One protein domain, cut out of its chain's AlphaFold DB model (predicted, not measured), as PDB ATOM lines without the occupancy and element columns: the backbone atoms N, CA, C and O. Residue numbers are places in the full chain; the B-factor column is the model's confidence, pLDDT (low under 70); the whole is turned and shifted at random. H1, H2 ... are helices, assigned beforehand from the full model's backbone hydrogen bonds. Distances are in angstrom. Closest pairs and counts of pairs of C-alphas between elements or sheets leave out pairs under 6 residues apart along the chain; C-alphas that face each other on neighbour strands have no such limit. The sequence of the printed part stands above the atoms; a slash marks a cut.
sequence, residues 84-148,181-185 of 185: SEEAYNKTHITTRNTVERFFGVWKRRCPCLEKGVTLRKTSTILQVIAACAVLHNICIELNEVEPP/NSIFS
ATOM      1  N   SER A  84      25.798  23.765  -7.296       82.81
ATOM      2  CA  SER A  84      27.096  23.843  -6.613       82.81
ATOM      3  C   SER A  84      27.401  22.575  -5.811       82.81
ATOM      4  O   SER A  84      28.525  22.071  -5.835       82.81
ATOM      5  N   GLU A  85      26.396  21.999  -5.145       80.06
ATOM      6  CA  GLU A  85      26.532  20.721  -4.437       80.06
ATOM      7  C   GLU A  85      26.711  19.538  -5.393       80.06
ATOM      8  O   GLU A  85      27.477  18.619  -5.090       80.06
ATOM      9  N   GLU A  86      26.049  19.556  -6.554       79.62
ATOM     10  CA  GLU A  86      26.240  18.542  -7.593       79.62
ATOM     11  C   GLU A  86      27.667  18.593  -8.161       79.62
ATOM     12  O   GLU A  86      28.347  17.563  -8.244       79.62
ATOM     13  N   ALA A  87      28.163  19.791  -8.486       80.12
ATOM     14  CA  ALA A  87      29.526  20.000  -8.963       80.12
ATOM     15  C   ALA A  87      30.574  19.569  -7.921       80.12
ATOM     16  O   ALA A  87      31.549  18.884  -8.260       80.12
ATOM     17  N   TYR A  88      30.343  19.888  -6.646       84.19
ATOM     18  CA  TYR A  88      31.174  19.410  -5.547       84.19
ATOM     19  C   TYR A  88      31.173  17.882  -5.452       84.19
ATOM     20  O   TYR A  88      32.236  17.268  -5.425       84.19
ATOM     21  N   ASN A  89      29.999  17.245  -5.446       82.50
ATOM     22  CA  ASN A  89      29.904  15.789  -5.353       82.50
ATOM     23  C   ASN A  89      30.655  15.121  -6.514       82.50
ATOM     24  O   ASN A  89      31.459  14.218  -6.291       82.50
ATOM     25  N   LYS A  90      30.459  15.599  -7.746       78.12
ATOM     26  CA  LYS A  90      31.117  15.054  -8.939       78.12
ATOM     27  C   LYS A  90      32.642  15.162  -8.874       78.12
ATOM     28  O   LYS A  90      33.346  14.187  -9.158       78.12
ATOM     29  N   THR A  91      33.160  16.335  -8.516       82.75
ATOM     30  CA  THR A  91      34.610  16.556  -8.399       82.75
ATOM     31  C   THR A  91      35.199  15.742  -7.254       82.75
ATOM     32  O   THR A  91      36.195  15.050  -7.447       82.75
ATOM     33  N   HIS A  92      34.538  15.728  -6.099       81.50
ATOM     34  CA  HIS A  92      34.976  14.973  -4.935       81.50
ATOM     35  C   HIS A  92      35.008  13.458  -5.199       81.50
ATOM     36  O   HIS A  92      35.992  12.803  -4.862       81.50
ATOM     37  N   ILE A  93      33.987  12.905  -5.867       77.19
ATOM     38  CA  ILE A  93      33.961  11.499  -6.304       77.19
ATOM     39  C   ILE A  93      35.160  11.196  -7.204       77.19
ATOM     40  O   ILE A  93      35.902  10.252  -6.954       77.19
ATOM     41  N   THR A  94      35.375  12.016  -8.232       76.25
ATOM     42  CA  THR A  94      36.447  11.794  -9.215       76.25
ATOM     43  C   THR A  94      37.823  11.796  -8.549       76.25
ATOM     44  O   THR A  94      38.642  10.902  -8.787       76.25
ATOM     45  N   THR A  95      38.060  12.761  -7.660       82.81
ATOM     46  CA  THR A  95      39.305  12.861  -6.895       82.81
ATOM     47  C   THR A  95      39.485  11.656  -5.979       82.81
ATOM     48  O   THR A  95      40.538  11.021  -6.012       82.81
ATOM     49  N   ARG A  96      38.454  11.286  -5.206       81.38
ATOM     50  CA  ARG A  96      38.525  10.151  -4.278       81.38
ATOM     51  C   ARG A  96      38.816   8.848  -5.013       81.38
ATOM     52  O   ARG A  96      39.733   8.138  -4.624       81.38
ATOM     53  N   ASN A  97      38.122   8.587  -6.117       75.75
ATOM     54  CA  ASN A  97      38.332   7.383  -6.921       75.75
ATOM     55  C   ASN A  97      39.766   7.292  -7.454       75.75
ATOM     56  O   ASN A  97      40.344   6.209  -7.503       75.75
ATOM     57  N   THR A  98      40.344   8.423  -7.864       78.44
ATOM     58  CA  THR A  98      41.734   8.478  -8.341       78.44
ATOM     59  C   THR A  98      42.702   8.112  -7.221       78.44
ATOM     60  O   THR A  98      43.594   7.286  -7.411       78.44
ATOM     61  N   VAL A  99      42.485   8.677  -6.034       80.38
ATOM     62  CA  VAL A  99      43.295   8.414  -4.841       80.38
ATOM     63  C   VAL A  99      43.150   6.960  -4.379       80.38
ATOM     64  O   VAL A  99      44.150   6.289  -4.143       80.38
ATOM     65  N   GLU A 100      41.928   6.435  -4.305       79.88
ATOM     66  CA  GLU A 100      41.646   5.042  -3.932       79.88
ATOM     67  C   GLU A 100      42.311   4.054  -4.895       79.88
ATOM     68  O   GLU A 100      42.955   3.104  -4.454       79.88
ATOM     69  N   ARG A 101      42.227   4.308  -6.208       79.12
ATOM     70  CA  ARG A 101      42.913   3.504  -7.230       79.12
ATOM     71  C   ARG A 101      44.426   3.529  -7.050       79.12
ATOM     72  O   ARG A 101      45.049   2.469  -7.064       79.12
ATOM     73  N   PHE A 102      45.001   4.713  -6.839       82.62
ATOM     74  CA  PHE A 102      46.431   4.866  -6.578       82.62
ATOM     75  C   PHE A 102      46.862   4.040  -5.359       82.62
ATOM     76  O   PHE A 102      47.758   3.205  -5.468       82.62
ATOM     77  N   PHE A 103      46.179   4.196  -4.222       81.81
ATOM     78  CA  PHE A 103      46.495   3.432  -3.015       81.81
ATOM     79  C   PHE A 103      46.260   1.928  -3.185       81.81
ATOM     80  O   PHE A 103      47.026   1.137  -2.641       81.81
ATOM     81  N   GLY A 104      45.260   1.522  -3.969       82.25
ATOM     82  CA  GLY A 104      45.013   0.120  -4.296       82.25
ATOM     83  C   GLY A 104      46.155  -0.518  -5.093       82.25
ATOM     84  O   GLY A 104      46.552  -1.643  -4.804       82.25
ATOM     85  N   VAL A 105      46.729   0.185  -6.075       83.56
ATOM     86  CA  VAL A 105      47.929  -0.286  -6.797       83.56
ATOM     87  C   VAL A 105      49.151  -0.265  -5.882       83.56
ATOM     88  O   VAL A 105      49.929  -1.221  -5.861       83.56
ATOM     89  N   TRP A 106      49.317   0.806  -5.108       83.69
ATOM     90  CA  TRP A 106      50.499   1.010  -4.280       83.69
ATOM     91  C   TRP A 106      50.624  -0.033  -3.164       83.69
ATOM     92  O   TRP A 106      51.707  -0.580  -2.971       83.69
ATOM     93  N   LYS A 107      49.518  -0.389  -2.497       82.88
ATOM     94  CA  LYS A 107      49.474  -1.456  -1.481       82.88
ATOM     95  C   LYS A 107      49.799  -2.837  -2.056       82.88
ATOM     96  O   LYS A 107      50.642  -3.534  -1.502       82.88
ATOM     97  N   ARG A 108      49.245  -3.184  -3.225       84.81
ATOM     98  CA  ARG A 108      49.529  -4.469  -3.893       84.81
ATOM     99  C   ARG A 108      50.978  -4.581  -4.368       84.81
ATOM    100  O   ARG A 108      51.577  -5.647  -4.270       84.81
ATOM    101  N   ARG A 109      51.565  -3.484  -4.864       84.81
ATOM    102  CA  ARG A 109      52.990  -3.434  -5.252       84.81
ATOM    103  C   ARG A 109      53.929  -3.423  -4.047       84.81
ATOM    104  O   ARG A 109      55.032  -3.953  -4.128       84.81
ATOM    105  N   CYS A 110      53.513  -2.828  -2.934       85.88
ATOM    106  CA  CYS A 110      54.285  -2.756  -1.698       85.88
ATOM    107  C   CYS A 110      53.488  -3.370  -0.534       85.88
ATOM    108  O   CYS A 110      52.968  -2.623   0.300       85.88
ATOM    109  N   PRO A 111      53.435  -4.715  -0.410       82.88
ATOM    110  CA  PRO A 111      52.625  -5.400   0.608       82.88
ATOM    111  C   PRO A 111      52.971  -5.030   2.054       82.88
ATOM    112  O   PRO A 111      52.172  -5.242   2.961       82.88
ATOM    113  N   CYS A 112      54.156  -4.460   2.285       82.62
ATOM    114  CA  CYS A 112      54.554  -3.893   3.570       82.62
ATOM    115  C   CYS A 112      53.628  -2.752   4.041       82.62
ATOM    116  O   CYS A 112      53.474  -2.554   5.243       82.62
ATOM    117  N   LEU A 113      52.987  -2.027   3.117       83.44
ATOM    118  CA  LEU A 113      52.011  -0.974   3.419       83.44
ATOM    119  C   LEU A 113      50.621  -1.530   3.752       83.44
ATOM    120  O   LEU A 113      49.835  -0.854   4.408       83.44
ATOM    121  N   GLU A 114      50.311  -2.738   3.284       79.50
ATOM    122  CA  GLU A 114      49.022  -3.400   3.497       79.50
ATOM    123  C   GLU A 114      49.034  -4.244   4.772       79.50
ATOM    124  O   GLU A 114      48.223  -4.037   5.667       79.50
ATOM    125  N   LYS A 115      50.024  -5.135   4.896       77.75
ATOM    126  CA  LYS A 115      50.185  -6.050   6.038       77.75
ATOM    127  C   LYS A 115      50.773  -5.367   7.276       77.75
ATOM    128  O   LYS A 115      50.797  -5.949   8.357       77.75
ATOM    129  N   GLY A 116      51.258  -4.138   7.109       75.62
ATOM    130  CA  GLY A 116      51.969  -3.385   8.129       75.62
ATOM    131  C   GLY A 116      53.421  -3.834   8.302       75.62
ATOM    132  O   GLY A 116      53.812  -4.960   7.988       75.62
ATOM    133  N   VAL A 117      54.243  -2.925   8.829       77.00
ATOM    134  CA  VAL A 117      55.625  -3.214   9.231       77.00
ATOM    135  C   VAL A 117      55.806  -2.817  10.685       77.00
ATOM    136  O   VAL A 117      55.574  -1.667  11.060       77.00
ATOM    137  N   THR A 118      56.282  -3.747  11.508       79.00
ATOM    138  CA  THR A 118      56.602  -3.473  12.912       79.00
ATOM    139  C   THR A 118      57.954  -2.768  13.011       79.00
ATOM    140  O   THR A 118      58.986  -3.385  13.268       79.00
ATOM    141  N   LEU A 119      57.960  -1.454  12.793       81.75
ATOM    142  CA  LEU A 119      59.141  -0.606  12.966       81.75
ATOM    143  C   LEU A 119      59.033   0.183  14.270       81.75
ATOM    144  O   LEU A 119      58.012   0.793  14.564       81.75
ATOM    145  N   ARG A 120      60.116   0.211  15.054       80.62
ATOM    146  CA  ARG A 120      60.129   0.904  16.358       80.62
ATOM    147  C   ARG A 120      60.316   2.420  16.270       80.62
ATOM    148  O   ARG A 120      60.146   3.105  17.271       80.62
ATOM    149  N   LYS A 121      60.719   2.946  15.110       87.44
ATOM    150  CA  LYS A 121      61.047   4.366  14.917       87.44
ATOM    151  C   LYS A 121      60.199   4.966  13.801       87.44
ATOM    152  O   LYS A 121      60.286   4.518  12.661       87.44
ATOM    153  N   THR A 122      59.484   6.048  14.103       86.19
ATOM    154  CA  THR A 122      58.657   6.788  13.134       86.19
ATOM    155  C   THR A 122      59.464   7.331  11.954       86.19
ATOM    156  O   THR A 122      59.001   7.284  10.821       86.19
ATOM    157  N   SER A 123      60.703   7.779  12.194       89.06
ATOM    158  CA  SER A 123      61.600   8.247  11.124       89.06
ATOM    159  C   SER A 123      61.840   7.166  10.060       89.06
ATOM    160  O   SER A 123      61.730   7.426   8.865       89.06
ATOM    161  N   THR A 124      62.056   5.921  10.487       87.19
ATOM    162  CA  THR A 124      62.259   4.791   9.574       87.19
ATOM    163  C   THR A 124      60.979   4.433   8.818       87.19
ATOM    164  O   THR A 124      61.052   4.085   7.646       87.19
ATOM    165  N   ILE A 125      59.804   4.573   9.444       88.25
ATOM    166  CA  ILE A 125      58.513   4.363   8.768       88.25
ATOM    167  C   ILE A 125      58.367   5.334   7.592       88.25
ATOM    168  O   ILE A 125      58.072   4.908   6.479       88.25
ATOM    169  N   LEU A 126      58.638   6.624   7.812       89.62
ATOM    170  CA  LEU A 126      58.574   7.632   6.751       89.62
ATOM    171  C   LEU A 126      59.560   7.333   5.615       89.62
ATOM    172  O   LEU A 126      59.205   7.473   4.448       89.62
ATOM    173  N   GLN A 127      60.771   6.876   5.945       91.94
ATOM    174  CA  GLN A 127      61.766   6.473   4.945       91.94
ATOM    175  C   GLN A 127      61.301   5.275   4.114       91.94
ATOM    176  O   GLN A 127      61.489   5.278   2.902       91.94
ATOM    177  N   VAL A 128      60.668   4.276   4.736       90.56
ATOM    178  CA  VAL A 128      60.110   3.118   4.023       90.56
ATOM    179  C   VAL A 128      58.982   3.551   3.092       90.56
ATOM    180  O   VAL A 128      58.996   3.185   1.922       90.56
ATOM    181  N   ILE A 129      58.055   4.390   3.566       91.06
ATOM    182  CA  ILE A 129      56.965   4.924   2.735       91.06
ATOM    183  C   ILE A 129      57.534   5.703   1.537       91.06
ATOM    184  O   ILE A 129      57.112   5.487   0.403       91.06
ATOM    185  N   ALA A 130      58.528   6.566   1.764       92.50
ATOM    186  CA  ALA A 130      59.178   7.320   0.695       92.50
ATOM    187  C   ALA A 130      59.906   6.405  -0.305       92.50
ATOM    188  O   ALA A 130      59.779   6.595  -1.514       92.50
ATOM    189  N   ALA A 131      60.616   5.380   0.174       92.56
ATOM    190  CA  ALA A 131      61.276   4.397  -0.682       92.56
ATOM    191  C   ALA A 131      60.264   3.614  -1.539       92.56
ATOM    192  O   ALA A 131      60.492   3.434  -2.733       92.56
ATOM    193  N   CYS A 132      59.119   3.222  -0.969       91.12
ATOM    194  CA  CYS A 132      58.021   2.592  -1.705       91.12
ATOM    195  C   CYS A 132      57.436   3.512  -2.788       91.12
ATOM    196  O   CYS A 132      57.044   3.026  -3.846       91.12
ATOM    197  N   ALA A 133      57.369   4.826  -2.554       91.06
ATOM    198  CA  ALA A 133      56.910   5.786  -3.561       91.06
ATOM    199  C   ALA A 133      57.916   5.923  -4.718       91.06
ATOM    200  O   ALA A 133      57.526   5.903  -5.884       91.06
ATOM    201  N   VAL A 134      59.214   6.002  -4.409       93.81
ATOM    202  CA  VAL A 134      60.275   6.038  -5.429       93.81
ATOM    203  C   VAL A 134      60.268   4.757  -6.261       93.81
ATOM    204  O   VAL A 134      60.293   4.829  -7.486       93.81
ATOM    205  N   LEU A 135      60.171   3.593  -5.612       92.62
ATOM    206  CA  LEU A 135      60.112   2.309  -6.306       92.62
ATOM    207  C   LEU A 135      58.881   2.217  -7.217       92.62
ATOM    208  O   LEU A 135      58.995   1.775  -8.354       92.62
ATOM    209  N   HIS A 136      57.725   2.695  -6.753       89.12
ATOM    210  CA  HIS A 136      56.512   2.750  -7.566       89.12
ATOM    211  C   HIS A 136      56.691   3.598  -8.833       89.12
ATOM    212  O   HIS A 136      56.298   3.159  -9.912       89.12
ATOM    213  N   ASN A 137      57.327   4.767  -8.722       90.44
ATOM    214  CA  ASN A 137      57.606   5.621  -9.878       90.44
ATOM    215  C   ASN A 137      58.553   4.940 -10.874       90.44
ATOM    216  O   ASN A 137      58.299   4.985 -12.073       90.44
ATOM    217  N   ILE A 138      59.590   4.249 -10.389       92.75
ATOM    218  CA  ILE A 138      60.504   3.476 -11.244       92.75
ATOM    219  C   ILE A 138      59.741   2.367 -11.985       92.75
ATOM    220  O   ILE A 138      59.918   2.207 -13.189       92.75
ATOM    221  N   CYS A 139      58.846   1.637 -11.312       88.81
ATOM    222  CA  CYS A 139      58.006   0.626 -11.966       88.81
ATOM    223  C   CYS A 139      57.118   1.227 -13.071       88.81
ATOM    224  O   CYS A 139      56.909   0.582 -14.097       88.81
ATOM    225  N   ILE A 140      56.600   2.449 -12.878       88.06
ATOM    226  CA  ILE A 140      55.833   3.171 -13.909       88.06
ATOM    227  C   ILE A 140      56.732   3.525 -15.097       88.06
ATOM    228  O   ILE A 140      56.351   3.281 -16.239       88.06
ATOM    229  N   GLU A 141      57.925   4.069 -14.846       93.50
ATOM    230  CA  GLU A 141      58.885   4.432 -15.899       93.50
ATOM    231  C   GLU A 141      59.337   3.219 -16.722       93.50
ATOM    232  O   GLU A 141      59.482   3.311 -17.939       93.50
ATOM    233  N   LEU A 142      59.507   2.066 -16.070       93.38
ATOM    234  CA  LEU A 142      59.849   0.795 -16.712       93.38
ATOM    235  C   LEU A 142      58.647   0.103 -17.377       93.38
ATOM    236  O   LEU A 142      58.813  -0.960 -17.974       93.38
ATOM    237  N   ASN A 143      57.451   0.696 -17.291       89.81
ATOM    238  CA  ASN A 143      56.196   0.138 -17.789       89.81
ATOM    239  C   ASN A 143      55.954  -1.302 -17.290       89.81
ATOM    240  O   ASN A 143      55.503  -2.177 -18.035       89.81
ATOM    241  N   GLU A 144      56.292  -1.559 -16.021       90.19
ATOM    242  CA  GLU A 144      56.078  -2.863 -15.405       90.19
ATOM    243  C   GLU A 144      54.589  -3.150 -15.241       90.19
ATOM    244  O   GLU A 144      53.821  -2.320 -14.741       90.19
ATOM    245  N   VAL A 145      54.206  -4.381 -15.579       87.00
ATOM    246  CA  VAL A 145      52.831  -4.865 -15.442       87.00
ATOM    247  C   VAL A 145      52.348  -4.644 -14.009       87.00
ATOM    248  O   VAL A 145      53.036  -4.964 -13.036       87.00
ATOM    249  N   GLU A 146      51.170  -4.037 -13.877       82.00
ATOM    250  CA  GLU A 146      50.532  -3.899 -12.575       82.00
ATOM    251  C   GLU A 146      50.233  -5.275 -11.991       82.00
ATOM    252  O   GLU A 146      49.802  -6.166 -12.728       82.00
ATOM    253  N   PRO A 147      50.427  -5.466 -10.671       82.81
ATOM    254  CA  PRO A 147      49.993  -6.699 -10.039       82.81
ATOM    255  C   PRO A 147      48.509  -6.934 -10.362       82.81
ATOM    256  O   PRO A 147      47.765  -5.968 -10.578       82.81
ATOM    257  N   PRO A 148      48.053  -8.189 -10.428       79.12
ATOM    258  CA  PRO A 148      46.643  -8.479 -10.617       79.12
ATOM    259  C   PRO A 148      45.824  -7.869  -9.474       79.12
ATOM    260  O   PRO A 148      46.292  -7.700  -8.341       79.12
ATOM    261  N   ASN A 181      30.283  26.679  -1.034       86.81
ATOM    262  CA  ASN A 181      29.943  28.076  -1.248       86.81
ATOM    263  C   ASN A 181      31.136  28.932  -1.704       86.81
ATOM    264  O   ASN A 181      30.917  29.968  -2.325       86.81
ATOM    265  N   SER A 182      32.380  28.555  -1.395       89.06
ATOM    266  CA  SER A 182      33.560  29.345  -1.769       89.06
ATOM    267  C   SER A 182      34.187  28.945  -3.105       89.06
ATOM    268  O   SER A 182      34.750  29.805  -3.774       89.06
ATOM    269  N   ILE A 183      34.112  27.666  -3.490       89.62
ATOM    270  CA  ILE A 183      34.768  27.137  -4.700       89.62
ATOM    271  C   ILE A 183      33.765  26.878  -5.834       89.62
ATOM    272  O   ILE A 183      34.143  26.956  -7.002       89.62
ATOM    273  N   PHE A 184      32.510  26.558  -5.509       84.00
ATOM    274  CA  PHE A 184      31.507  26.075  -6.465       84.00
ATOM    275  C   PHE A 184      30.260  26.978  -6.581       84.00
ATOM    276  O   PHE A 184      29.304  26.564  -7.242       84.00
ATOM    277  N   SER A 185      30.241  28.164  -5.950       69.44
ATOM    278  CA  SER A 185      29.177  29.183  -6.123       69.44
ATOM    279  C   SER A 185      29.278  29.934  -7.442       69.44
ATOM    280  O   SER A 185      30.419  30.209  -7.875       69.44
TER     281      SER A 185
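Overview. This is residues 84 to 148 and 181 to 185 of the 185 residues of the protein "(diamondback moth) hypothetical protein" of Plutella xylostella (UniProt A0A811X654). Two long helices make a lopsided T: H1 is the stem, and its last turns come up to the side of H2, which crosses it as the bar, with few contacts between them. A loop, residues 110 to 121, leads from the end of H1 to the start of H2, and a small separate piece, residues 181 to 185, lies by the far end of the stem. The printed part has 70 residues, with two named helices in the order H1, H2 and no named strand; the class is all helix. It is only just loose, close to extended, with a radius of gyration of the C-alphas of 16.6 A and spans of 46 by 32 by 20 A.

Along the chain. Find C-alpha 84 at (27.096, 23.843, -6.613), where H1, residues 84 to 109, begins; from there it runs 37.6 A to C-alpha 109 at (52.990, -3.434, -5.252). H2, residues 122 to 141, runs 29.1 A and ends at C-alpha 141 at (58.885, 4.432, -15.899).

Arrangement. Look first at residues 89 to 102 of H1, which stand free. Farther along, H1 and H2 are close but not clearly touching, with 2 pairs of C-alphas within 8 A; the closest are those of Trp 106 and His 136, 7.1 A apart. Their lines are about perpendicular, at 87 degrees, and their centres are 21.1 A apart. In H1 and H2, every O i to N i+4 pair is within hydrogen-bond range.

Size, cuts and confidence. The two C-alphas farthest apart are those of Arg 120 and Ser 185, at 47.6 A. The link from H1 to H2, 12 residues, is long. Residues 149 to 180 are not printed, and C-alphas 148 and 181 are 41.3 A apart across this cut. Look at Ser 185, the chain's last residue: its C-alpha is 5.8 A from that of Ser 84, and it is the one printed residue with pLDDT under 70; the mean of the printed part is 84.5.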